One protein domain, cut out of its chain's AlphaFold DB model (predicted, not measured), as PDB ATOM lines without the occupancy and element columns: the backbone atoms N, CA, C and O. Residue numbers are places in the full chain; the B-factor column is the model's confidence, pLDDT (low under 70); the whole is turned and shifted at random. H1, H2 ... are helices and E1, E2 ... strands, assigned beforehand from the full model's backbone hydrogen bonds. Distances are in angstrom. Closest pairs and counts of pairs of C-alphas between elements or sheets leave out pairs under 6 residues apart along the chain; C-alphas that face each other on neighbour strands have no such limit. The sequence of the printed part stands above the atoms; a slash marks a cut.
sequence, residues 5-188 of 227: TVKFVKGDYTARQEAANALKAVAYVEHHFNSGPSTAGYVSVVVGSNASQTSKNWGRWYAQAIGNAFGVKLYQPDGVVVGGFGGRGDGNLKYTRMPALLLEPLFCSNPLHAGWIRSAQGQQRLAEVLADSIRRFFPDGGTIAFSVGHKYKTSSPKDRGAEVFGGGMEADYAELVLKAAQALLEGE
ATOM      1  N   THR A   5       6.250  41.815  -1.251       97.94
ATOM      2  CA  THR A   5       4.868  41.331  -1.131       97.94
ATOM      3  C   THR A   5       4.860  39.845  -1.433       97.94
ATOM      4  O   THR A   5       5.324  39.430  -2.494       97.94
ATOM      5  N   VAL A   6       4.314  39.025  -0.542       98.62
ATOM      6  CA  VAL A   6       4.286  37.574  -0.729       98.62
ATOM      7  C   VAL A   6       2.910  37.131  -1.206       98.62
ATOM      8  O   VAL A   6       1.869  37.554  -0.703       98.62
ATOM      9  N   LYS A   7       2.888  36.250  -2.208       98.75
ATOM     10  CA  LYS A   7       1.662  35.639  -2.731       98.75
ATOM     11  C   LYS A   7       1.790  34.124  -2.743       98.75
ATOM     12  O   LYS A   7       2.692  33.575  -3.367       98.75
ATOM     13  N   PHE A   8       0.841  33.450  -2.098       98.75
ATOM     14  CA  PHE A   8       0.735  31.996  -2.147       98.75
ATOM     15  C   PHE A   8       0.003  31.558  -3.417       98.75
ATOM     16  O   PHE A   8      -1.210  31.749  -3.535       98.75
ATOM     17  N   VAL A   9       0.729  30.946  -4.348       98.62
ATOM     18  CA  VAL A   9       0.184  30.374  -5.583       98.62
ATOM     19  C   VAL A   9      -0.177  28.899  -5.393       98.62
ATOM     20  O   VAL A   9       0.524  28.135  -4.722       98.62
ATOM     21  N   LYS A  10      -1.320  28.505  -5.956       98.25
ATOM     22  CA  LYS A  10      -2.017  27.233  -5.704       98.25
ATOM     23  C   LYS A  10      -2.410  26.563  -7.023       98.25
ATOM     24  O   LYS A  10      -2.260  27.154  -8.087       98.25
ATOM     25  N   GLY A  11      -2.945  25.348  -6.940       97.56
ATOM     26  CA  GLY A  11      -3.302  24.525  -8.091       97.56
ATOM     27  C   GLY A  11      -2.212  23.518  -8.441       97.56
ATOM     28  O   GLY A  11      -1.226  23.350  -7.715       97.56
ATOM     29  N   ASP A  12      -2.415  22.815  -9.548       97.38
ATOM     30  CA  ASP A  12      -1.418  21.899 -10.105       97.38
ATOM     31  C   ASP A  12      -0.143  22.650 -10.526       97.38
ATOM     32  O   ASP A  12      -0.139  23.880 -10.616       97.38
ATOM     33  N   TYR A  13       0.957  21.924 -10.754       95.50
ATOM     34  CA  TYR A  13       2.281  22.533 -10.936       95.50
ATOM     35  C   TYR A  13       2.318  23.609 -12.023       95.50
ATOM     36  O   TYR A  13       2.872  24.679 -11.792       95.50
ATOM     37  N   THR A  14       1.700  23.381 -13.180       96.44
ATOM     38  CA  THR A  14       1.659  24.398 -14.241       96.44
ATOM     39  C   THR A  14       0.846  25.624 -13.818       96.44
ATOM     40  O   THR A  14       1.316  26.745 -13.980       96.44
ATOM     41  N   ALA A  15      -0.313  25.431 -13.179       98.12
ATOM     42  CA  ALA A  15      -1.202  26.525 -12.781       98.12
ATOM     43  C   ALA A  15      -0.558  27.472 -11.751       98.12
ATOM     44  O   ALA A  15      -0.661  28.691 -11.871       98.12
ATOM     45  N   ARG A  16       0.162  26.933 -10.757       98.19
ATOM     46  CA  ARG A  16       0.887  27.757  -9.770       98.19
ATOM     47  C   ARG A  16       2.034  28.555 -10.405       98.19
ATOM     48  O   ARG A  16       2.260  29.702 -10.020       98.19
ATOM     49  N   GLN A  17       2.715  27.990 -11.402       98.38
ATOM     50  CA  GLN A  17       3.783  28.672 -12.140       98.38
ATOM     51  C   GLN A  17       3.214  29.769 -13.049       98.38
ATOM     52  O   GLN A  17       3.732  30.881 -13.079       98.38
ATOM     53  N   GLU A  18       2.103  29.502 -13.738       98.56
ATOM     54  CA  GLU A  18       1.377  30.502 -14.528       98.56
ATOM     55  C   GLU A  18       0.862  31.654 -13.662       98.56
ATOM     56  O   GLU A  18       1.021  32.816 -14.035       98.56
ATOM     57  N   ALA A  19       0.328  31.358 -12.474       98.69
ATOM     58  CA  ALA A  19      -0.074  32.379 -11.514       98.69
ATOM     59  C   ALA A  19       1.119  33.240 -11.063       98.69
ATOM     60  O   ALA A  19       1.018  34.465 -11.044       98.69
ATOM     61  N   ALA A  20       2.272  32.630 -10.764       98.69
ATOM     62  CA  ALA A  20       3.493  33.368 -10.427       98.69
ATOM     63  C   ALA A  20       3.978  34.259 -11.586       98.69
ATOM     64  O   ALA A  20       4.374  35.406 -11.373       98.69
ATOM     65  N   ASN A  21       3.890  33.760 -12.822       98.69
ATOM     66  CA  ASN A  21       4.215  34.520 -14.028       98.69
ATOM     67  C   ASN A  21       3.268  35.714 -14.221       98.69
ATOM     68  O   ASN A  21       3.723  36.813 -14.536       98.69
ATOM     69  N   ALA A  22       1.963  35.522 -14.010       98.69
ATOM     70  CA  ALA A  22       0.954  36.576 -14.118       98.69
ATOM     71  C   ALA A  22       1.143  37.676 -13.060       98.69
ATOM     72  O   ALA A  22       0.952  38.855 -13.350       98.69
ATOM     73  N   LEU A  23       1.593  37.299 -11.859       98.38
ATOM     74  CA  LEU A  23       1.981  38.228 -10.795       98.38
ATOM     75  C   LEU A  23       3.262  39.012 -11.100       98.38
ATOM     76  O   LEU A  23       3.595  39.922 -10.341       98.38
ATOM     77  N   LYS A  24       3.993  38.651 -12.166       98.38
ATOM     78  CA  LYS A  24       5.343  39.154 -12.455       98.38
ATOM     79  C   LYS A  24       6.250  39.034 -11.226       98.38
ATOM     80  O   LYS A  24       6.968  39.969 -10.884       98.38
ATOM     81  N   ALA A  25       6.158  37.899 -10.530       98.69
ATOM     82  CA  ALA A  25       6.962  37.663  -9.343       98.69
ATOM     83  C   ALA A  25       8.456  37.752  -9.686       98.69
ATOM     84  O   ALA A  25       8.883  37.250 -10.725       98.69
ATOM     85  N   VAL A  26       9.242  38.375  -8.808       98.56
ATOM     86  CA  VAL A  26      10.703  38.466  -8.967       98.56
ATOM     87  C   VAL A  26      11.380  37.143  -8.614       98.56
ATOM     88  O   VAL A  26      12.459  36.851  -9.120       98.56
ATOM     89  N   ALA A  27      10.718  36.320  -7.796       98.75
ATOM     90  CA  ALA A  27      11.191  35.006  -7.392       98.75
ATOM     91  C   ALA A  27      10.029  34.035  -7.144       98.75
ATOM     92  O   ALA A  27       8.959  34.435  -6.675       98.75
ATOM     93  N   TYR A  28      10.267  32.751  -7.415       98.88
ATOM     94  CA  TYR A  28       9.361  31.647  -7.099       98.88
ATOM     95  C   TYR A  28      10.027  30.647  -6.149       98.88
ATOM     96  O   TYR A  28      11.160  30.223  -6.373       98.88
ATOM     97  N   VAL A  29       9.315  30.234  -5.104       98.88
ATOM     98  CA  VAL A  29       9.778  29.210  -4.162       98.88
ATOM     99  C   VAL A  29       8.688  28.175  -3.970       98.88
ATOM    100  O   VAL A  29       7.593  28.507  -3.520       98.88
ATOM    101  N   GLU A  30       9.001  26.912  -4.238       98.69
ATOM    102  CA  GLU A  30       8.182  25.786  -3.801       98.69
ATOM    103  C   GLU A  30       8.862  25.059  -2.641       98.69
ATOM    104  O   GLU A  30       9.983  24.574  -2.776       98.69
ATOM    105  N   HIS A  31       8.205  24.988  -1.486       98.81
ATOM    106  CA  HIS A  31       8.793  24.364  -0.302       98.81
ATOM    107  C   HIS A  31       8.268  22.943  -0.110       98.81
ATOM    108  O   HIS A  31       7.071  22.735   0.087       98.81
ATOM    109  N   HIS A  32       9.191  21.987  -0.105       98.62
ATOM    110  CA  HIS A  32       8.996  20.588   0.253       98.62
ATOM    111  C   HIS A  32       9.849  20.232   1.473       98.62
ATOM    112  O   HIS A  32      10.675  21.023   1.931       98.62
ATOM    113  N   PHE A  33       9.678  19.024   1.989       98.56
ATOM    114  CA  PHE A  33      10.722  18.358   2.758       98.56
ATOM    115  C   PHE A  33      10.978  16.993   2.133       98.56
ATOM    116  O   PHE A  33      10.074  16.350   1.608       98.56
ATOM    117  N   ASN A  34      12.221  16.539   2.190       97.56
ATOM    118  CA  ASN A  34      12.574  15.261   1.604       97.56
ATOM    119  C   ASN A  34      12.027  14.101   2.458       97.56
ATOM    120  O   ASN A  34      11.698  14.258   3.638       97.56
ATOM    121  N   SER A  35      11.966  12.905   1.883       96.94
ATOM    122  CA  SER A  35      11.695  11.684   2.631       96.94
ATOM    123  C   SER A  35      12.414  10.493   2.004       96.94
ATOM    124  O   SER A  35      12.477  10.350   0.785       96.94
ATOM    125  N   GLY A  36      12.951   9.619   2.849       96.31
ATOM    126  CA  GLY A  36      13.641   8.399   2.466       96.31
ATOM    127  C   GLY A  36      13.849   7.498   3.686       96.31
ATOM    128  O   GLY A  36      13.019   7.498   4.597       96.31
ATOM    129  N   PRO A  37      14.949   6.728   3.738       97.44
ATOM    130  CA  PRO A  37      15.339   5.999   4.942       97.44
ATOM    131  C   PRO A  37      15.485   6.929   6.158       97.44
ATOM    132  O   PRO A  37      15.882   8.082   6.013       97.44
ATOM    133  N   SER A  38      15.258   6.414   7.369       96.56
ATOM    134  CA  SER A  38      15.345   7.197   8.618       96.56
ATOM    135  C   SER A  38      16.737   7.772   8.918       96.56
ATOM    136  O   SER A  38      16.876   8.662   9.753       96.56
ATOM    137  N   THR A  39      17.767   7.283   8.229       96.88
ATOM    138  CA  THR A  39      19.155   7.759   8.308       96.88
ATOM    139  C   THR A  39      19.520   8.757   7.208       96.88
ATOM    140  O   THR A  39      20.636   9.279   7.209       96.88
ATOM    141  N   ALA A  40      18.617   9.036   6.261       96.88
ATOM    142  CA  ALA A  40      18.864  10.005   5.203       96.88
ATOM    143  C   ALA A  40      19.038  11.409   5.795       96.88
ATOM    144  O   ALA A  40      18.299  11.820   6.691       96.88
ATOM    145  N   GLY A  41      20.036  12.147   5.311       95.19
ATOM    146  CA  GLY A  41      20.398  13.424   5.912       95.19
ATOM    147  C   GLY A  41      21.295  14.263   5.020       95.19
ATOM    148  O   GLY A  41      22.519  14.194   5.111       95.19
ATOM    149  N   TYR A  42      20.664  15.059   4.165       97.88
ATOM    150  CA  TYR A  42      21.300  16.131   3.414       97.88
ATOM    151  C   TYR A  42      20.272  17.212   3.058       97.88
ATOM    152  O   TYR A  42      19.071  16.966   3.130       97.88
ATOM    153  N   VAL A  43      20.744  18.386   2.651       98.06
ATOM    154  CA  VAL A  43      19.927  19.409   1.989       98.06
ATOM    155  C   VAL A  43      20.052  19.281   0.476       98.06
ATOM    156  O   VAL A  43      21.163  19.189  -0.057       98.06
ATOM    157  N   SER A  44      18.914  19.308  -0.213       97.94
ATOM    158  CA  SER A  44      18.830  19.477  -1.663       97.94
ATOM    159  C   SER A  44      17.992  20.704  -2.018       97.94
ATOM    160  O   SER A  44      16.993  21.029  -1.376       97.94
ATOM    161  N   VAL A  45      18.407  21.398  -3.072       98.50
ATOM    162  CA  VAL A  45      17.634  22.451  -3.726       98.50
ATOM    163  C   VAL A  45      17.537  22.102  -5.196       98.50
ATOM    164  O   VAL A  45      18.538  22.061  -5.911       98.50
ATOM    165  N   VAL A  46      16.322  21.847  -5.659       98.50
ATOM    166  CA  VAL A  46      16.067  21.610  -7.071       98.50
ATOM    167  C   VAL A  46      15.938  22.955  -7.780       98.50
ATOM    168  O   VAL A  46      15.273  23.877  -7.302       98.50
ATOM    169  N   VAL A  47      16.570  23.057  -8.944       98.19
ATOM    170  CA  VAL A  47      16.370  24.156  -9.894       98.19
ATOM    171  C   VAL A  47      15.902  23.574 -11.221       98.19
ATOM    172  O   VAL A  47      16.244  22.437 -11.549       98.19
ATOM    173  N   GLY A  48      15.123  24.333 -11.992       96.44
ATOM    174  CA  GLY A  48      14.648  23.875 -13.301       96.44
ATOM    175  C   GLY A  48      15.798  23.491 -14.238       96.44
ATOM    176  O   GLY A  48      16.907  24.022 -14.151       96.44
ATOM    177  N   SER A  49      15.542  22.582 -15.170       95.25
ATOM    178  CA  SER A  49      16.477  22.219 -16.244       95.25
ATOM    179  C   SER A  49      16.892  23.432 -17.093       95.25
ATOM    180  O   SER A  49      18.026  23.514 -17.561       95.25
ATOM    181  N   ASN A  50      16.004  24.422 -17.205       92.56
ATOM    182  CA  ASN A  50      16.214  25.721 -17.843       92.56
ATOM    183  C   ASN A  50      16.665  26.835 -16.872       92.56
ATOM    184  O   ASN A  50      16.567  28.016 -17.205       92.56
ATOM    185  N   ALA A  51      17.137  26.493 -15.668       95.75
ATOM    186  CA  ALA A  51      17.458  27.472 -14.632       95.75
ATOM    187  C   ALA A  51      18.536  28.483 -15.053       95.75
ATOM    188  O   ALA A  51      19.622  28.119 -15.522       95.75
ATOM    189  N   SER A  52      18.259  29.759 -14.765       96.25
ATOM    190  CA  SER A  52      19.222  30.853 -14.884       96.25
ATOM    191  C   SER A  52      20.393  30.686 -13.910       96.25
ATOM    192  O   SER A  52      20.322  29.945 -12.920       96.25
ATOM    193  N   GLN A  53      21.480  31.421 -14.157       97.31
ATOM    194  CA  GLN A  53      22.604  31.451 -13.223       97.31
ATOM    195  C   GLN A  53      22.193  32.015 -11.853       97.31
ATOM    196  O   GLN A  53      22.694  31.543 -10.833       97.31
ATOM    197  N   THR A  54      21.233  32.949 -11.816       97.88
ATOM    198  CA  THR A  54      20.647  33.469 -10.574       97.88
ATOM    199  C   THR A  54      20.013  32.353  -9.751       97.88
ATOM    200  O   THR A  54      20.386  32.200  -8.595       97.88
ATOM    201  N   SER A  55      19.148  31.512 -10.337       98.44
ATOM    202  CA  SER A  55      18.549  30.374  -9.618       98.44
ATOM    203  C   SER A  55      19.609  29.407  -9.089       98.44
ATOM    204  O   SER A  55      19.534  28.972  -7.946       98.44
ATOM    205  N   LYS A  56      20.631  29.088  -9.895       98.44
ATOM    206  CA  LYS A  56      21.710  28.170  -9.489       98.44
ATOM    207  C   LYS A  56      22.526  28.730  -8.320       98.44
ATOM    208  O   LYS A  56      22.800  28.015  -7.361       98.44
ATOM    209  N   ASN A  57      22.901  30.007  -8.385       98.25
ATOM    210  CA  ASN A  57      23.663  30.664  -7.324       98.25
ATOM    211  C   ASN A  57      22.825  30.852  -6.054       98.25
ATOM    212  O   ASN A  57      23.332  30.629  -4.956       98.25
ATOM    213  N   TRP A  58      21.547  31.205  -6.209       98.69
ATOM    214  CA  TRP A  58      20.597  31.331  -5.108       98.69
ATOM    215  C   TRP A  58      20.387  29.994  -4.400       98.69
ATOM    216  O   TRP A  58      20.550  29.915  -3.184       98.69
ATOM    217  N   GLY A  59      20.139  28.925  -5.162       98.62
ATOM    218  CA  GLY A  59      19.979  27.579  -4.624       98.62
ATOM    219  C   GLY A  59      21.223  27.084  -3.891       98.62
ATOM    220  O   GLY A  59      21.106  26.575  -2.779       98.62
ATOM    221  N   ARG A  60      22.421  27.311  -4.449       98.62
ATOM    222  CA  ARG A  60      23.690  26.965  -3.789       98.62
ATOM    223  C   ARG A  60      23.855  27.690  -2.460       98.62
ATOM    224  O   ARG A  60      24.227  27.074  -1.464       98.62
ATOM    225  N   TRP A  61      23.581  28.993  -2.440       98.44
ATOM    226  CA  TRP A  61      23.690  29.768  -1.211       98.44
ATOM    227  C   TRP A  61      22.700  29.290  -0.152       98.44
ATOM    228  O   TRP A  61      23.093  29.064   0.990       98.44
ATOM    229  N   TYR A  62      21.437  29.089  -0.539       98.81
ATOM    230  CA  TYR A  62      20.411  28.585   0.368       98.81
ATOM    231  C   TYR A  62      20.802  27.216   0.938       98.81
ATOM    232  O   TYR A  62      20.756  27.022   2.151       98.81
ATOM    233  N   ALA A  63      21.258  26.284   0.092       98.75
ATOM    234  CA  ALA A  63      21.692  24.961   0.534       98.75
ATOM    235  C   ALA A  63      22.844  25.046   1.547       98.75
ATOM    236  O   ALA A  63      22.778  24.427   2.606       98.75
ATOM    237  N   GLN A  64      23.864  25.862   1.275       98.38
ATOM    238  CA  GLN A  64      24.973  26.089   2.209       98.38
ATOM    239  C   GLN A  64      24.502  26.695   3.537       98.38
ATOM    240  O   GLN A  64      24.937  26.257   4.601       98.38
ATOM    241  N   ALA A  65      23.593  27.670   3.493       97.88
ATOM    242  CA  ALA A  65      23.048  28.303   4.688       97.88
ATOM    243  C   ALA A  65      22.251  27.311   5.555       97.88
ATOM    244  O   ALA A  65      22.425  27.299   6.774       97.88
ATOM    245  N   ILE A  66      21.453  26.428   4.945       98.62
ATOM    246  CA  ILE A  66      20.771  25.330   5.647       98.62
ATOM    247  C   ILE A  66      21.776  24.337   6.234       98.62
ATOM    248  O   ILE A  66      21.675  23.992   7.412       98.62
ATOM    249  N   GLY A  67      22.766  23.919   5.439       98.06
ATOM    250  CA  GLY A  67      23.833  23.022   5.880       98.06
ATOM    251  C   GLY A  67      24.527  23.534   7.140       98.06
ATOM    252  O   GLY A  67      24.652  22.807   8.123       98.06
ATOM    253  N   ASN A  68      24.869  24.823   7.155       97.00
ATOM    254  CA  ASN A  68      25.485  25.482   8.304       97.00
ATOM    255  C   ASN A  68      24.521  25.643   9.489       97.00
ATOM    256  O   ASN A  68      24.917  25.431  10.631       97.00
ATOM    257  N   ALA A  69      23.262  26.018   9.242       96.81
ATOM    258  CA  ALA A  69      22.289  26.286  10.300       96.81
ATOM    259  C   ALA A  69      21.873  25.027  11.076       96.81
ATOM    260  O   ALA A  69      21.583  25.123  12.266       96.81
ATOM    261  N   PHE A  70      21.846  23.872  10.409       97.69
ATOM    262  CA  PHE A  70      21.368  22.611  10.984       97.69
ATOM    263  C   PHE A  70      22.458  21.539  11.105       97.69
ATOM    264  O   PHE A  70      22.184  20.436  11.568       97.69
ATOM    265  N   GLY A  71      23.695  21.831  10.689       97.19
ATOM    266  CA  GLY A  71      24.785  20.852  10.688       97.19
ATOM    267  C   GLY A  71      24.524  19.668   9.748       97.19
ATOM    268  O   GLY A  71      24.941  18.546  10.036       97.19
ATOM    269  N   VAL A  72      23.807  19.899   8.644       96.62
ATOM    270  CA  VAL A  72      23.433  18.862   7.671       96.62
ATOM    271  C   VAL A  72      24.342  18.899   6.448       96.62
ATOM    272  O   VAL A  72      24.815  19.952   6.024       96.62
ATOM    273  N   LYS A  73      24.596  17.729   5.856       97.56
ATOM    274  CA  LYS A  73      25.417  17.619   4.643       97.56
ATOM    275  C   LYS A  73      24.702  18.246   3.447       97.56
ATOM    276  O   LYS A  73      23.477  18.263   3.395       97.56
ATOM    277  N   LEU A  74      25.456  18.698   2.454       98.19
ATOM    278  CA  LEU A  74      24.890  19.071   1.159       98.19
ATOM    279  C   LEU A  74      24.681  17.816   0.305       98.19
ATOM    280  O   LEU A  74      25.459  16.862   0.390       98.19
ATOM    281  N   TYR A  75      23.638  17.807  -0.521       95.75
ATOM    282  CA  TYR A  75      23.542  16.844  -1.611       95.75
ATOM    283  C   TYR A  75      24.590  17.174  -2.679       95.75
ATOM    284  O   TYR A  75      24.575  18.274  -3.230       95.75
ATOM    285  N   GLN A  76      25.479  16.227  -3.004       89.81
ATOM    286  CA  GLN A  76      26.600  16.480  -3.930       89.81
ATOM    287  C   GLN A  76      27.458  17.680  -3.418       89.81
ATOM    288  O   GLN A  76      27.356  18.003  -2.230       89.81
ATOM    289  N   PRO A  77      28.372  18.317  -4.185       90.88
ATOM    290  CA  PRO A  77      29.314  19.259  -3.579       90.88
ATOM    291  C   PRO A  77      28.670  20.589  -3.158       90.88
ATOM    292  O   PRO A  77      29.267  21.318  -2.370       90.88
ATOM    293  N   ASP A  78      27.485  20.932  -3.675       92.88
ATOM    294  CA  ASP A  78      26.908  22.269  -3.504       92.88
ATOM    295  C   ASP A  78      25.399  22.307  -3.201       92.88
ATOM    296  O   ASP A  78      24.834  23.391  -3.056       92.88
ATOM    297  N   GLY A  79      24.753  21.146  -3.053       96.50
ATOM    298  CA  GLY A  79      23.343  21.031  -2.679       96.50
ATOM    299  C   GLY A  79      22.351  21.257  -3.819       96.50
ATOM    300  O   GLY A  79      21.149  21.139  -3.581       96.50
ATOM    301  N   VAL A  80      22.799  21.571  -5.041       97.69
ATOM    302  CA  VAL A  80      21.908  21.924  -6.158       97.69
ATOM    303  C   VAL A  80      21.650  20.729  -7.075       97.69
ATOM    304  O   VAL A  80      22.568  20.035  -7.504       97.69
ATOM    305  N   VAL A  81      20.382  20.523  -7.442       97.00
ATOM    306  CA  VAL A  81      19.945  19.463  -8.363       97.00
ATOM    307  C   VAL A  81      19.248  20.084  -9.574       97.00
ATOM    308  O   VAL A  81      18.086  20.483  -9.512       97.00
ATOM    309  N   VAL A  82      19.959  20.183 -10.698       96.50
ATOM    310  CA  VAL A  82      19.419  20.757 -11.943       96.50
ATOM    311  C   VAL A  82      18.483  19.757 -12.621       96.50
ATOM    312  O   VAL A  82      18.885  18.634 -12.906       96.50
ATOM    313  N   GLY A  83      17.236  20.158 -12.877       92.88
ATOM    314  CA  GLY A  83      16.195  19.280 -13.423       92.88
ATOM    315  C   GLY A  83      15.710  18.208 -12.438       92.88
ATOM    316  O   GLY A  83      14.931  17.331 -12.806       92.88
ATOM    317  N   GLY A  84      16.153  18.263 -11.181       91.50
ATOM    318  CA  GLY A  84      15.747  17.320 -10.150       91.50
ATOM    319  C   GLY A  84      16.277  15.890 -10.335       91.50
ATOM    320  O   GLY A  84      17.101  15.592 -11.200       91.50
ATOM    321  N   PHE A  85      15.827  14.977  -9.476       84.06
ATOM    322  CA  PHE A  85      16.343  13.606  -9.407       84.06
ATOM    323  C   PHE A  85      15.751  12.743 -10.523       84.06
ATOM    324  O   PHE A  85      14.593  12.335 -10.450       84.06
ATOM    325  N   GLY A  86      16.526  12.488 -11.580       84.75
ATOM    326  CA  GLY A  86      16.028  11.755 -12.751       84.75
ATOM    327  C   GLY A  86      14.845  12.456 -13.435       84.75
ATOM    328  O   GLY A  86      13.963  11.788 -13.963       84.75
ATOM    329  N   GLY A  87      14.782  13.794 -13.362       85.75
ATOM    330  CA  GLY A  87      13.665  14.609 -13.858       85.75
ATOM    331  C   GLY A  87      12.590  14.930 -12.809       85.75
ATOM    332  O   GLY A  87      11.760  15.820 -13.021       85.75
ATOM    333  N   ARG A  88      12.578  14.241 -11.657       85.88
ATOM    334  CA  ARG A  88      11.620  14.512 -10.574       85.88
ATOM    335  C   ARG A  88      11.936  15.851  -9.912       85.88
ATOM    336  O   ARG A  88      12.992  16.001  -9.308       85.88
ATOM    337  N   GLY A  89      10.982  16.777  -9.971       91.19
ATOM    338  CA  GLY A  89      11.112  18.143  -9.453       91.19
ATOM    339  C   GLY A  89      11.230  19.203 -10.554       91.19
ATOM    340  O   GLY A  89      10.922  20.365 -10.309       91.19
ATOM    341  N   ASP A  90      11.584  18.820 -11.789       94.81
ATOM    342  CA  ASP A  90      11.663  19.765 -12.915       94.81
ATOM    343  C   ASP A  90      10.289  20.349 -13.274       94.81
ATOM    344  O   ASP A  90      10.141  21.549 -13.501       94.81
ATOM    345  N   GLY A  91       9.252  19.504 -13.261       94.75
ATOM    346  CA  GLY A  91       7.874  19.906 -13.558       94.75
ATOM    347  C   GLY A  91       7.328  20.991 -12.628       94.75
ATOM    348  O   GLY A  91       6.427  21.727 -13.025       94.75
ATOM    349  N   ASN A  92       7.895  21.127 -11.430       96.44
ATOM    350  CA  ASN A  92       7.519  22.132 -10.443       96.44
ATOM    351  C   ASN A  92       8.050  23.533 -10.802       96.44
ATOM    352  O   ASN A  92       7.544  24.517 -10.270       96.44
ATOM    353  N   LEU A  93       9.056  23.628 -11.684       97.62
ATOM    354  CA  LEU A  93       9.823  24.859 -11.916       97.62
ATOM    355  C   LEU A  93       9.950  25.262 -13.389       97.62
ATOM    356  O   LEU A  93      10.103  26.446 -13.685       97.62
ATOM    357  N   LYS A  94       9.917  24.310 -14.326       94.44
ATOM    358  CA  LYS A  94      10.317  24.536 -15.726       94.44
ATOM    359  C   LYS A  94       9.481  25.562 -16.506       94.44
ATOM    360  O   LYS A  94       9.937  26.035 -17.545       94.44
ATOM    361  N   TYR A  95       8.281  25.908 -16.039       96.25
ATOM    362  CA  TYR A  95       7.384  26.896 -16.658       96.25
ATOM    363  C   TYR A  95       7.408  28.269 -15.969       96.25
ATOM    364  O   TYR A  95       6.686  29.180 -16.383       96.25
ATOM    365  N   THR A  96       8.228  28.446 -14.932       98.00
ATOM    366  CA  THR A  96       8.482  29.763 -14.333       98.00
ATOM    367  C   THR A  96       9.250  30.674 -15.299       98.00
ATOM    368  O   THR A  96      10.044  30.214 -16.120       98.00
ATOM    369  N   ARG A  97       8.995  31.986 -15.231       98.00
ATOM    370  CA  ARG A  97       9.677  33.029 -16.030       98.00
ATOM    371  C   ARG A  97      10.592  33.924 -15.193       98.00
ATOM    372  O   ARG A  97      11.133  34.901 -15.699       98.00
ATOM    373  N   MET A  98      10.741  33.594 -13.918       98.44
ATOM    374  CA  MET A  98      11.594  34.259 -12.943       98.44
ATOM    375  C   MET A  98      12.538  33.229 -12.312       98.44
ATOM    376  O   MET A  98      12.314  32.026 -12.462       98.44
ATOM    377  N   PRO A  99      13.593  33.654 -11.599       98.75
ATOM    378  CA  PRO A  99      14.384  32.743 -10.786       98.75
ATOM    379  C   PRO A  99      13.516  31.936  -9.811       98.75
ATOM    380  O   PRO A  99      12.633  32.479  -9.146       98.75
ATOM    381  N   ALA A 100      13.767  30.632  -9.737       98.75
ATOM    382  CA  ALA A 100      12.872  29.688  -9.083       98.75
ATOM    383  C   ALA A 100      13.642  28.563  -8.391       98.75
ATOM    384  O   ALA A 100      14.568  27.999  -8.983       98.75
ATOM    385  N   LEU A 101      13.223  28.222  -7.172       98.75
ATOM    386  CA  LEU A 101      13.756  27.109  -6.385       98.75
ATOM    387  C   LEU A 101      12.634  26.166  -5.944       98.75
ATOM    388  O   LEU A 101      11.543  26.613  -5.587       98.75
ATOM    389  N   LEU A 102      12.940  24.873  -5.880       98.75
ATOM    390  CA  LEU A 102      12.208  23.913  -5.060       98.75
ATOM    391  C   LEU A 102      13.127  23.466  -3.922       98.75
ATOM    392  O   LEU A 102      14.238  22.991  -4.153       98.75
ATOM    393  N   LEU A 103      12.670  23.656  -2.689       98.81
ATOM    394  CA  LEU A 103      13.460  23.450  -1.480       98.81
ATOM    395  C   LEU A 103      13.166  22.078  -0.875       98.81
ATOM    396  O   LEU A 103      12.008  21.758  -0.638       98.81
ATOM    397  N   GLU A 104      14.210  21.322  -0.544       98.31
ATOM    398  CA  GLU A 104      14.145  20.094   0.255       98.31
ATOM    399  C   GLU A 104      15.214  20.170   1.365       98.31
ATOM    400  O   GLU A 104      16.243  19.490   1.316       98.31
ATOM    401  N   PRO A 105      15.030  21.060   2.361       98.31
ATOM    402  CA  PRO A 105      16.096  21.427   3.290       98.31
ATOM    403  C   PRO A 105      16.412  20.347   4.329       98.31
ATOM    404  O   PRO A 105      17.521  20.305   4.847       98.31
ATOM    405  N   LEU A 106      15.432  19.502   4.654       98.69
ATOM    406  CA  LEU A 106      15.480  18.495   5.712       98.69
ATOM    407  C   LEU A 106      14.634  17.274   5.311       98.69
ATOM    408  O   LEU A 106      13.872  17.336   4.347       98.69
ATOM    409  N   PHE A 107      14.747  16.181   6.071       98.75
ATOM    410  CA  PHE A 107      14.053  14.913   5.811       98.75
ATOM    411  C   PHE A 107      12.954  14.674   6.853       98.75
ATOM    412  O   PHE A 107      13.265  14.516   8.031       98.75
ATOM    413  N   CYS A 108      11.692  14.573   6.430       98.44
ATOM    414  CA  CYS A 108      10.542  14.261   7.292       98.44
ATOM    415  C   CYS A 108      10.698  12.936   8.048       98.44
ATOM    416  O   CYS A 108      10.235  12.799   9.176       98.44
ATOM    417  N   SER A 109      11.351  11.962   7.419       98.50
ATOM    418  CA  SER A 109      11.549  10.602   7.929       98.50
ATOM    419  C   SER A 109      12.760  10.450   8.849       98.50
ATOM    420  O   SER A 109      12.858   9.442   9.547       98.50
ATOM    421  N   ASN A 110      13.673  11.425   8.883       98.69
ATOM    422  CA  ASN A 110      14.810  11.405   9.797       98.69
ATOM    423  C   ASN A 110      14.381  11.976  11.163       98.69
ATOM    424  O   ASN A 110      13.985  13.141  11.215       98.69
ATOM    425  N   PRO A 111      14.472  11.218  12.275       98.62
ATOM    426  CA  PRO A 111      13.975  11.663  13.580       98.62
ATOM    427  C   PRO A 111      14.566  12.984  14.089       98.62
ATOM    428  O   PRO A 111      13.845  13.788  14.680       98.62
ATOM    429  N   LEU A 112      15.859  13.231  13.844       98.50
ATOM    430  CA  LEU A 112      16.518  14.476  14.242       98.50
ATOM    431  C   LEU A 112      15.963  15.655  13.436       98.50
ATOM    432  O   LEU A 112      15.545  16.663  14.003       98.50
ATOM    433  N   HIS A 113      15.895  15.493  12.114       98.75
ATOM    434  CA  HIS A 113      15.376  16.514  11.207       98.75
ATOM    435  C   HIS A 113      13.901  16.811  11.483       98.75
ATOM    436  O   HIS A 113      13.504  17.970  11.561       98.75
ATOM    437  N   ALA A 114      13.097  15.772  11.697       98.75
ATOM    438  CA  ALA A 114      11.699  15.885  12.071       98.75
ATOM    439  C   ALA A 114      11.511  16.624  13.405       98.75
ATOM    440  O   ALA A 114      10.562  17.389  13.558       98.75
ATOM    441  N   GLY A 115      12.431  16.451  14.362       98.69
ATOM    442  CA  GLY A 115      12.486  17.265  15.577       98.69
ATOM    443  C   GLY A 115      12.561  18.762  15.267       98.69
ATOM    444  O   GLY A 115      11.761  19.535  15.793       98.69
ATOM    445  N   TRP A 116      13.446  19.165  14.351       98.75
ATOM    446  CA  TRP A 116      13.549  20.559  13.911       98.75
ATOM    447  C   TRP A 116      12.314  21.026  13.138       98.75
ATOM    448  O   TRP A 116      11.770  22.074  13.477       98.75
ATOM    449  N   ILE A 117      11.829  20.233  12.175       98.81
ATOM    450  CA  ILE A 117      10.637  20.532  11.357       98.81
ATOM    451  C   ILE A 117       9.414  20.813  12.240       98.81
ATOM    452  O   ILE A 117       8.658  21.748  11.980       98.81
ATOM    453  N   ARG A 118       9.214  20.029  13.306       98.56
ATOM    454  CA  ARG A 118       8.065  20.187  14.212       98.56
ATOM    455  C   ARG A 118       8.238  21.318  15.224       98.56
ATOM    456  O   ARG A 118       7.241  21.845  15.715       98.56
ATOM    457  N   SER A 119       9.474  21.679  15.560       98.50
ATOM    458  CA  SER A 119       9.760  22.706  16.563       98.50
ATOM    459  C   SER A 119       9.553  24.123  16.023       98.50
ATOM    460  O   SER A 119       9.947  24.432  14.899       98.50
ATOM    461  N   ALA A 120       9.024  25.021  16.859       98.06
ATOM    462  CA  ALA A 120       8.903  26.438  16.510       98.06
ATOM    463  C   ALA A 120      10.269  27.070  16.179       98.06
ATOM    464  O   ALA A 120      10.385  27.820  15.215       98.06
ATOM    465  N   GLN A 121      11.319  26.717  16.931       97.81
ATOM    466  CA  GLN A 121      12.675  27.218  16.693       97.81
ATOM    467  C   GLN A 121      13.229  26.766  15.335       97.81
ATOM    468  O   GLN A 121      13.799  27.573  14.608       97.81
ATOM    469  N   GLY A 122      13.052  25.493  14.970       98.44
ATOM    470  CA  GLY A 122      13.499  24.983  13.675       98.44
ATOM    471  C   GLY A 122      12.727  25.601  12.511       98.44
ATOM    472  O   GLY A 122      13.342  26.006  11.528       98.44
ATOM    473  N   GLN A 123      11.407  25.763  12.642       98.75
ATOM    474  CA  GLN A 123      10.580  26.444  11.636       98.75
ATOM    475  C   GLN A 123      11.000  27.902  11.438       98.75
ATOM    476  O   GLN A 123      11.177  28.340  10.303       98.75
ATOM    477  N   GLN A 124      11.219  28.628  12.537       98.50
ATOM    478  CA  GLN A 124      11.715  29.999  12.503       98.50
ATOM    479  C   GLN A 124      13.089  30.071  11.830       98.50
ATOM    480  O   GLN A 124      13.311  30.909  10.961       98.50
ATOM    481  N   ARG A 125      13.996  29.144  12.156       98.50
ATOM    482  CA  ARG A 125      15.336  29.119  11.570       98.50
ATOM    483  C   ARG A 125      15.323  28.826  10.066       98.50
ATOM    484  O   ARG A 125      16.082  29.439   9.321       98.50
ATOM    485  N   LEU A 126      14.456  27.919   9.608       98.88
ATOM    486  CA  LEU A 126      14.229  27.672   8.178       98.88
ATOM    487  C   LEU A 126      13.694  28.930   7.476       98.88
ATOM    488  O   LEU A 126      14.169  29.291   6.400       98.88
ATOM    489  N   ALA A 127      12.732  29.609   8.104       98.88
ATOM    490  CA  ALA A 127      12.127  30.824   7.576       98.88
ATOM    491  C   ALA A 127      13.126  31.984   7.461       98.88
ATOM    492  O   ALA A 127      13.129  32.677   6.446       98.88
ATOM    493  N   GLU A 128      13.997  32.164   8.456       98.62
ATOM    494  CA  GLU A 128      15.086  33.148   8.433       98.62
ATOM    495  C   GLU A 128      16.039  32.904   7.267       98.62
ATOM    496  O   GLU A 128      16.276  33.809   6.473       98.62
ATOM    497  N   VAL A 129      16.526  31.667   7.107       98.75
ATOM    498  CA  VAL A 129      17.432  31.321   6.000       98.75
ATOM    499  C   VAL A 129      16.768  31.573   4.643       98.75
ATOM    500  O   VAL A 129      17.409  32.092   3.727       98.75
ATOM    501  N   LEU A 130      15.476  31.254   4.506       98.88
ATOM    502  CA  LEU A 130      14.726  31.546   3.288       98.88
ATOM    503  C   LEU A 130      14.605  33.055   3.039       98.88
ATOM    504  O   LEU A 130      14.930  33.511   1.941       98.88
ATOM    505  N   ALA A 131      14.180  33.828   4.038       98.81
ATOM    506  CA  ALA A 131      14.023  35.274   3.916       98.81
ATOM    507  C   ALA A 131      15.356  35.965   3.585       98.81
ATOM    508  O   ALA A 131      15.412  36.776   2.663       98.81
ATOM    509  N   ASP A 132      16.448  35.584   4.250       98.31
ATOM    510  CA  ASP A 132      17.784  36.123   3.986       98.31
ATOM    511  C   ASP A 132      18.273  35.778   2.578       98.31
ATOM    512  O   ASP A 132      18.865  36.620   1.898       98.31
ATOM    513  N   SER A 133      17.968  34.569   2.093       98.75
ATOM    514  CA  SER A 133      18.283  34.193   0.715       98.75
ATOM    515  C   SER A 133      17.555  35.084  -0.293       98.75
ATOM    516  O   SER A 133      18.144  35.513  -1.281       98.75
ATOM    517  N   ILE A 134      16.291  35.410  -0.024       98.75
ATOM    518  CA  ILE A 134      15.479  36.255  -0.901       98.75
ATOM    519  C   ILE A 134      16.011  37.685  -0.882       98.75
ATOM    520  O   ILE A 134      16.256  38.252  -1.943       98.75
ATOM    521  N   ARG A 135      16.287  38.240   0.300       97.56
ATOM    522  CA  ARG A 135      16.884  39.576   0.444       97.56
ATOM    523  C   ARG A 135      18.193  39.711  -0.314       97.56
ATOM    524  O   ARG A 135      18.436  40.718  -0.969       97.56
ATOM    525  N   ARG A 136      19.030  38.675  -0.251       96.06
ATOM    526  CA  ARG A 136      20.345  38.678  -0.890       96.06
ATOM    527  C   ARG A 136      20.273  38.646  -2.415       96.06
ATOM    528  O   ARG A 136      21.097  39.281  -3.064       96.06
ATOM    529  N   PHE A 137      19.350  37.871  -2.980       97.38
ATOM    530  CA  PHE A 137      19.267  37.666  -4.430       97.38
ATOM    531  C   PHE A 137      18.264  38.593  -5.128       97.38
ATOM    532  O   PHE A 137      18.346  38.755  -6.342       97.38
ATOM    533  N   PHE A 138      17.369  39.227  -4.367       97.06
ATOM    534  CA  PHE A 138      16.362  40.180  -4.841       97.06
ATOM    535  C   PHE A 138      16.353  41.420  -3.927       97.06
ATOM    536  O   PHE A 138      15.371  41.662  -3.213       97.06
ATOM    537  N   PRO A 139      17.461  42.187  -3.884       93.75
ATOM    538  CA  PRO A 139      17.640  43.285  -2.933       93.75
ATOM    539  C   PRO A 139      16.687  44.455  -3.166       93.75
ATOM    540  O   PRO A 139      16.417  45.181  -2.217       93.75
ATOM    541  N   ASP A 140      16.131  44.600  -4.369       89.94
ATOM    542  CA  ASP A 140      15.212  45.693  -4.722       89.94
ATOM    543  C   ASP A 140      13.765  45.431  -4.275       89.94
ATOM    544  O   ASP A 140      12.884  46.271  -4.446       89.94
ATOM    545  N   GLY A 141      13.495  44.262  -3.688       94.94
ATOM    546  CA  GLY A 141      12.144  43.892  -3.290       94.94
ATOM    547  C   GLY A 141      11.308  43.307  -4.427       94.94
ATOM    548  O   GLY A 141      11.819  42.746  -5.396       94.94
ATOM    549  N   GLY A 142       9.988  43.416  -4.281       96.62
ATOM    550  CA  GLY A 142       9.007  42.973  -5.271       96.62
ATOM    551  C   GLY A 142       8.146  41.792  -4.821       96.62
ATOM    552  O   GLY A 142       8.121  41.397  -3.652       96.62
ATOM    553  N   THR A 143       7.378  41.247  -5.767       98.56
ATOM    554  CA  THR A 143       6.452  40.145  -5.484       98.56
ATOM    555  C   THR A 143       7.197  38.816  -5.410       98.56
ATOM    556  O   THR A 143       7.807  38.398  -6.391       98.56
ATOM    557  N   ILE A 144       7.086  38.114  -4.287       98.81
ATOM    558  CA  ILE A 144       7.606  36.757  -4.107       98.81
ATOM    559  C   ILE A 144       6.444  35.768  -4.195       98.81
ATOM    560  O   ILE A 144       5.462  35.876  -3.457       98.81
ATOM    561  N   ALA A 145       6.543  34.797  -5.100       98.88
ATOM    562  CA  ALA A 145       5.549  33.742  -5.236       98.88
ATOM    563  C   ALA A 145       5.966  32.516  -4.415       98.88
ATOM    564  O   ALA A 145       6.948  31.847  -4.731       98.88
ATOM    565  N   PHE A 146       5.200  32.207  -3.374       98.88
ATOM    566  CA  PHE A 146       5.376  31.001  -2.571       98.88
ATOM    567  C   PHE A 146       4.393  29.919  -2.991       98.88
ATOM    568  O   PHE A 146       3.218  30.181  -3.241       98.88
ATOM    569  N   SER A 147       4.861  28.679  -3.007       98.75
ATOM    570  CA  SER A 147       4.018  27.509  -3.174       98.75
ATOM    571  C   SER A 147       4.351  26.443  -2.141       98.75
ATOM    572  O   SER A 147       5.513  26.165  -1.849       98.75
ATOM    573  N   VAL A 148       3.309  25.840  -1.576       98.62
ATOM    574  CA  VAL A 148       3.450  24.733  -0.631       98.62
ATOM    575  C   VAL A 148       3.488  23.437  -1.436       98.62
ATOM    576  O   VAL A 148       2.549  23.122  -2.181       98.62
ATOM    577  N   GLY A 149       4.573  22.680  -1.289       95.31
ATOM    578  CA  GLY A 149       4.705  21.343  -1.841       95.31
ATOM    579  C   GLY A 149       3.581  20.441  -1.345       95.31
ATOM    580  O   GLY A 149       3.136  20.547  -0.205       95.31
ATOM    581  N   HIS A 150       3.065  19.588  -2.227       96.50
ATOM    582  CA  HIS A 150       1.977  18.651  -1.929       96.50
ATOM    583  C   HIS A 150       0.641  19.250  -1.457       96.50
ATOM    584  O   HIS A 150      -0.324  18.510  -1.358       96.50
ATOM    585  N   LYS A 151       0.505  20.564  -1.246       96.75
ATOM    586  CA  LYS A 151      -0.761  21.202  -0.850       96.75
ATOM    587  C   LYS A 151      -1.407  21.955  -2.008       96.75
ATOM    588  O   LYS A 151      -0.749  22.390  -2.953       96.75
ATOM    589  N   TYR A 152      -2.721  22.140  -1.896       97.06
ATOM    590  CA  TYR A 152      -3.540  22.978  -2.782       97.06
ATOM    591  C   TYR A 152      -3.559  22.583  -4.264       97.06
ATOM    592  O   TYR A 152      -3.951  23.400  -5.098       97.06
ATOM    593  N   LYS A 153      -3.163  21.352  -4.604       96.31
ATOM    594  CA  LYS A 153      -3.361  20.810  -5.950       96.31
ATOM    595  C   LYS A 153      -4.850  20.650  -6.222       96.31
ATOM    596  O   LYS A 153      -5.588  20.132  -5.386       96.31
ATOM    597  N   THR A 154      -5.275  21.070  -7.403       96.25
ATOM    598  CA  THR A 154      -6.646  20.885  -7.887       96.25
ATOM    599  C   THR A 154      -6.907  19.424  -8.230       96.25
ATOM    600  O   THR A 154      -7.950  18.892  -7.863       96.25
ATOM    601  N   SER A 155      -5.929  18.751  -8.845       96.56
ATOM    602  CA  SER A 155      -6.010  17.327  -9.199       96.56
ATOM    603  C   SER A 155      -5.940  16.379  -7.995       96.56
ATOM    604  O   SER A 155      -6.450  15.264  -8.060       96.56
ATOM    605  N   SER A 156      -5.329  16.811  -6.885       96.00
ATOM    606  CA  SER A 156      -5.216  16.019  -5.656       96.00
ATOM    607  C   SER A 156      -5.364  16.890  -4.399       96.00
ATOM    608  O   SER A 156      -4.382  17.195  -3.720       96.00
ATOM    609  N   PRO A 157      -6.597  17.302  -4.044       94.81
ATOM    610  CA  PRO A 157      -6.833  18.244  -2.941       94.81
ATOM    611  C   PRO A 157      -6.445  17.711  -1.553       94.81
ATOM    612  O   PRO A 157      -6.257  18.483  -0.603       94.81
ATOM    613  N   LYS A 158      -6.343  16.383  -1.421       96.81
ATOM    614  CA  LYS A 158      -5.983  15.681  -0.183       96.81
ATOM    615  C   LYS A 158      -4.496  15.334  -0.089       96.81
ATOM    616  O   LYS A 158      -4.095  14.834   0.956       96.81
ATOM    617  N   ASP A 159      -3.692  15.601  -1.122       97.19
ATOM    618  CA  ASP A 159      -2.235  15.444  -1.041       97.19
ATOM    619  C   ASP A 159      -1.698  16.300   0.120       97.19
ATOM    620  O   ASP A 159      -2.145  17.430   0.347       97.19
ATOM    621  N   ARG A 160      -0.818  15.713   0.928       97.75
ATOM    622  CA  ARG A 160      -0.152  16.365   2.065       97.75
ATOM    623  C   ARG A 160       1.327  15.979   2.161       97.75
ATOM    624  O   ARG A 160       1.994  16.395   3.104       97.75
ATOM    625  N   GLY A 161       1.835  15.241   1.172       97.31
ATOM    626  CA  GLY A 161       3.212  14.773   1.144       97.31
ATOM    627  C   GLY A 161       3.457  13.645   2.137       97.31
ATOM    628  O   GLY A 161       2.543  12.887   2.474       97.31
ATOM    629  N   ALA A 162       4.703  13.515   2.574       98.06
ATOM    630  CA  ALA A 162       5.114  12.466   3.500       98.06
ATOM    631  C   ALA A 162       4.675  12.740   4.950       98.06
ATOM    632  O   ALA A 162       4.533  13.888   5.375       98.06
ATOM    633  N   GLU A 163       4.523  11.673   5.735       98.44
ATOM    634  CA  GLU A 163       4.399  11.777   7.190       98.44
ATOM    635  C   GLU A 163       5.713  12.273   7.803       98.44
ATOM    636  O   GLU A 163       6.806  11.846   7.415       98.44
ATOM    637  N   VAL A 164       5.607  13.164   8.787       98.69
ATOM    638  CA  VAL A 164       6.753  13.612   9.582       98.69
ATOM    639  C   VAL A 164       6.921  12.689  10.780       98.69
ATOM    640  O   VAL A 164       5.963  12.403  11.501       98.69
ATOM    641  N   PHE A 165       8.150  12.234  11.029       98.25
ATOM    642  CA  PHE A 165       8.449  11.413  12.195       98.25
ATOM    643  C   PHE A 165       8.037  12.143  13.485       98.25
ATOM    644  O   PHE A 165       8.439  13.278  13.751       98.25
ATOM    645  N   GLY A 166       7.224  11.479  14.310       96.94
ATOM    646  CA  GLY A 166       6.645  12.078  15.515       96.94
ATOM    647  C   GLY A 166       5.376  12.910  15.281       96.94
ATOM    648  O   GLY A 166       4.924  13.569  16.217       96.94
ATOM    649  N   GLY A 167       4.792  12.872  14.079       97.00
ATOM    650  CA  GLY A 167       3.434  13.342  13.790       97.00
ATOM    651  C   GLY A 167       3.351  14.559  12.867       97.00
ATOM    652  O   GLY A 167       4.262  15.382  12.805       97.00
ATOM    653  N   GLY A 168       2.205  14.676  12.189       98.00
ATOM    654  CA  GLY A 168       1.912  15.715  11.200       98.00
ATOM    655  C   GLY A 168       2.379  15.354   9.786       98.00
ATOM    656  O   GLY A 168       2.966  14.296   9.557       98.00
ATOM    657  N   MET A 169       2.094  16.241   8.832       98.56
ATOM    658  CA  MET A 169       2.383  16.030   7.412       98.56
ATOM    659  C   MET A 169       3.366  17.072   6.882       98.56
ATOM    660  O   MET A 169       3.337  18.232   7.296       98.56
ATOM    661  N   GLU A 170       4.197  16.666   5.923       98.50
ATOM    662  CA  GLU A 170       5.182  17.503   5.227       98.50
ATOM    663  C   GLU A 170       4.606  18.867   4.830       98.50
ATOM    664  O   GLU A 170       5.151  19.913   5.189       98.50
ATOM    665  N   ALA A 171       3.482  18.853   4.110       98.44
ATOM    666  CA  ALA A 171       2.881  20.054   3.549       98.44
ATOM    667  C   ALA A 171       2.408  21.049   4.620       98.44
ATOM    668  O   ALA A 171       2.384  22.256   4.378       98.44
ATOM    669  N   ASP A 172       2.013  20.563   5.798       98.62
ATOM    670  CA  ASP A 172       1.538  21.423   6.880       98.62
ATOM    671  C   ASP A 172       2.702  22.180   7.522       98.62
ATOM    672  O   ASP A 172       2.613  23.390   7.724       98.62
ATOM    673  N   TYR A 173       3.833  21.507   7.743       98.81
ATOM    674  CA  TYR A 173       5.035  22.163   8.255       98.81
ATOM    675  C   TYR A 173       5.706  23.067   7.218       98.81
ATOM    676  O   TYR A 173       6.180  24.144   7.575       98.81
ATOM    677  N   ALA A 174       5.700  22.688   5.937       98.81
ATOM    678  CA  ALA A 174       6.208  23.548   4.868       98.81
ATOM    679  C   ALA A 174       5.412  24.863   4.784       98.81
ATOM    680  O   ALA A 174       5.990  25.937   4.622       98.81
ATOM    681  N   GLU A 175       4.087  24.808   4.961       98.81
ATOM    682  CA  GLU A 175       3.252  26.011   5.019       98.81
ATOM    683  C   GLU A 175       3.581  26.892   6.235       98.81
ATOM    684  O   GLU A 175       3.616  28.115   6.096       98.81
ATOM    685  N   LEU A 176       3.845  26.305   7.409       98.81
ATOM    686  CA  LEU A 176       4.244  27.066   8.602       98.81
ATOM    687  C   LEU A 176       5.557  27.826   8.376       98.81
ATOM    688  O   LEU A 176       5.623  29.021   8.669       98.81
ATOM    689  N   VAL A 177       6.562  27.174   7.783       98.88
ATOM    690  CA  VAL A 177       7.837  27.818   7.422       98.88
ATOM    691  C   VAL A 177       7.612  28.960   6.431       98.88
ATOM    692  O   VAL A 177       8.111  30.064   6.636       98.88
ATOM    693  N   LEU A 178       6.821  28.734   5.377       98.88
ATOM    694  CA  LEU A 178       6.543  29.764   4.373       98.88
ATOM    695  C   LEU A 178       5.768  30.958   4.946       98.88
ATOM    696  O   LEU A 178       6.030  32.091   4.551       98.88
ATOM    697  N   LYS A 179       4.846  30.740   5.890       98.88
ATOM    698  CA  LYS A 179       4.136  31.826   6.588       98.88
ATOM    699  C   LYS A 179       5.062  32.633   7.494       98.88
ATOM    700  O   LYS A 179       4.959  33.857   7.529       98.88
ATOM    701  N   ALA A 180       5.981  31.973   8.194       98.75
ATOM    702  CA  ALA A 180       6.995  32.669   8.980       98.75
ATOM    703  C   ALA A 180       7.935  33.486   8.072       98.75
ATOM    704  O   ALA A 180       8.193  34.655   8.347       98.75
ATOM    705  N   ALA A 181       8.362  32.925   6.934       98.81
ATOM    706  CA  ALA A 181       9.180  33.644   5.956       98.81
ATOM    707  C   ALA A 181       8.423  34.830   5.336       98.81
ATOM    708  O   ALA A 181       9.000  35.901   5.159       98.81
ATOM    709  N   GLN A 182       7.122  34.673   5.065       98.69
ATOM    710  CA  GLN A 182       6.254  35.770   4.643       98.69
ATOM    711  C   GLN A 182       6.280  36.914   5.657       98.69
ATOM    712  O   GLN A 182       6.520  38.053   5.267       98.69
ATOM    713  N   ALA A 183       6.060  36.620   6.941       98.06
ATOM    714  CA  ALA A 183       6.033  37.641   7.982       98.06
ATOM    715  C   ALA A 183       7.367  38.408   8.072       98.06
ATOM    716  O   ALA A 183       7.363  39.628   8.230       98.06
ATOM    717  N   LEU A 184       8.500  37.715   7.908       97.44
ATOM    718  CA  LEU A 184       9.829  38.335   7.874       97.44
ATOM    719  C   LEU A 184      10.021  39.263   6.664       97.44
ATOM    720  O   LEU A 184      10.627  40.323   6.800       97.44
ATOM    721  N   LEU A 185       9.535  38.865   5.487       97.44
ATOM    722  CA  LEU A 185       9.685  39.633   4.247       97.44
ATOM    723  C   LEU A 185       8.739  40.839   4.193       97.44
ATOM    724  O   LEU A 185       9.158  41.934   3.834       97.44
ATOM    725  N   GLU A 186       7.472  40.658   4.565       96.38
ATOM    726  CA  GLU A 186       6.466  41.729   4.536       96.38
ATOM    727  C   GLU A 186       6.609  42.709   5.712       96.38
ATOM    728  O   GLU A 186       6.109  43.831   5.642       96.38
ATOM    729  N   GLY A 187       7.320  42.314   6.774       91.44
ATOM    730  CA  GLY A 187       7.708  43.199   7.875       91.44
ATOM    731  C   GLY A 187       8.848  44.167   7.534       91.44
ATOM    732  O   GLY A 187       9.102  45.088   8.307       91.44
ATOM    733  N   GLU A 188       9.533  43.987   6.399       82.94
ATOM    734  CA  GLU A 188      10.619  44.871   5.968       82.94
ATOM    735  C   GLU A 188      10.046  46.121   5.274       82.94
ATOM    736  O   GLU A 188       9.400  46.009   4.220       82.94
TER     737      GLU A 188
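Overview. This is residues 5 to 188 of the 227 residues of the protein "N-acetylmuramoyl-L-alanine amidase" of Chitinimonas taiwanensis DSM 18899 (UniProt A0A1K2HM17). A strongly twisted sheet of six strands is the middle layer of this domain, with H2 and H5 over one face, H1 over the other, and H4 bridging H2 and H5. The short H3 makes a corner with H4, off the sheet. The printed part has 184 residues, in the order E1 H1 E2 E3 H2 E4 E5 H3 H4 E6 H5, and its class is mixed, helices and strands. The mixed sheet runs E1 E6 E2 E5 E3 E4, with E5 and E3 antiparallel and the other neighbours parallel. The whole is compact, with a radius of gyration of the C-alphas of 14.7 A, and rounded, spanning 39 by 36 by 35 A.

Arrangement. Start at edge strand E1, residues 5 to 8, where N 7 is 2.9 A from O 144 of E6, residues 142 to 148. Next comes E2, residues 27 to 31, with N 147 and O 29 at 2.8 A. E5, residues 100 to 104, follows, with N 103 and O 30 at 2.8 A. Beyond it look for E3, residues 42 to 47, with N 46 and O 102 at 2.8 A, and edge strand E4, residues 80 to 82, with N 81 and O 45 at 2.8 A; these N and O pairs are within hydrogen-bond range. H2, residues 53 to 70, and H5, residues 170 to 186, are on the same face, at heights over the sheet of 8.1 A and 8.2 A. H1, residues 13 to 22, is on the opposite face at 9.6 A. The hub is H4, residues 120 to 137, which only grazes the sheet. H4 touches H2 at a shallow tilt of 29 degrees, opposite ways, closest at C-alphas 133 and 62, 6.0 A. With residues 123 to 131 alone it touches H5 at a steep tilt of 54 degrees, the same way, closest at C-alphas 127 and 181, 4.4 A. H3, residues 111 to 118, only just touches H4, only at the corner, with 3 pairs of C-alphas within 8 A, closest at C-alphas 116 and 122, 4.4 A. Every O i to N i+4 pair is within hydrogen-bond range in H1, H2, H3, H4 and H5.

Along the chain. Find C-alpha 5 at (4.868, 41.331, -1.131), where E1 begins. H4 runs 25.9 A, H2 25.8 A, H5 24.3 A and E6 19.6 A from first to last C-alpha. H5 ends at C-alpha 186, (6.466, 41.729, 4.536).

Size, cuts and confidence. The C-alphas of Pro 37 and Asp 140, the farthest apart, are 40.9 A from each other. The printed part has no cut. The long links are residues 83 to 99 and 149 to 169. Mean pLDDT of the printed part is 97.2, and no printed residue is under 70.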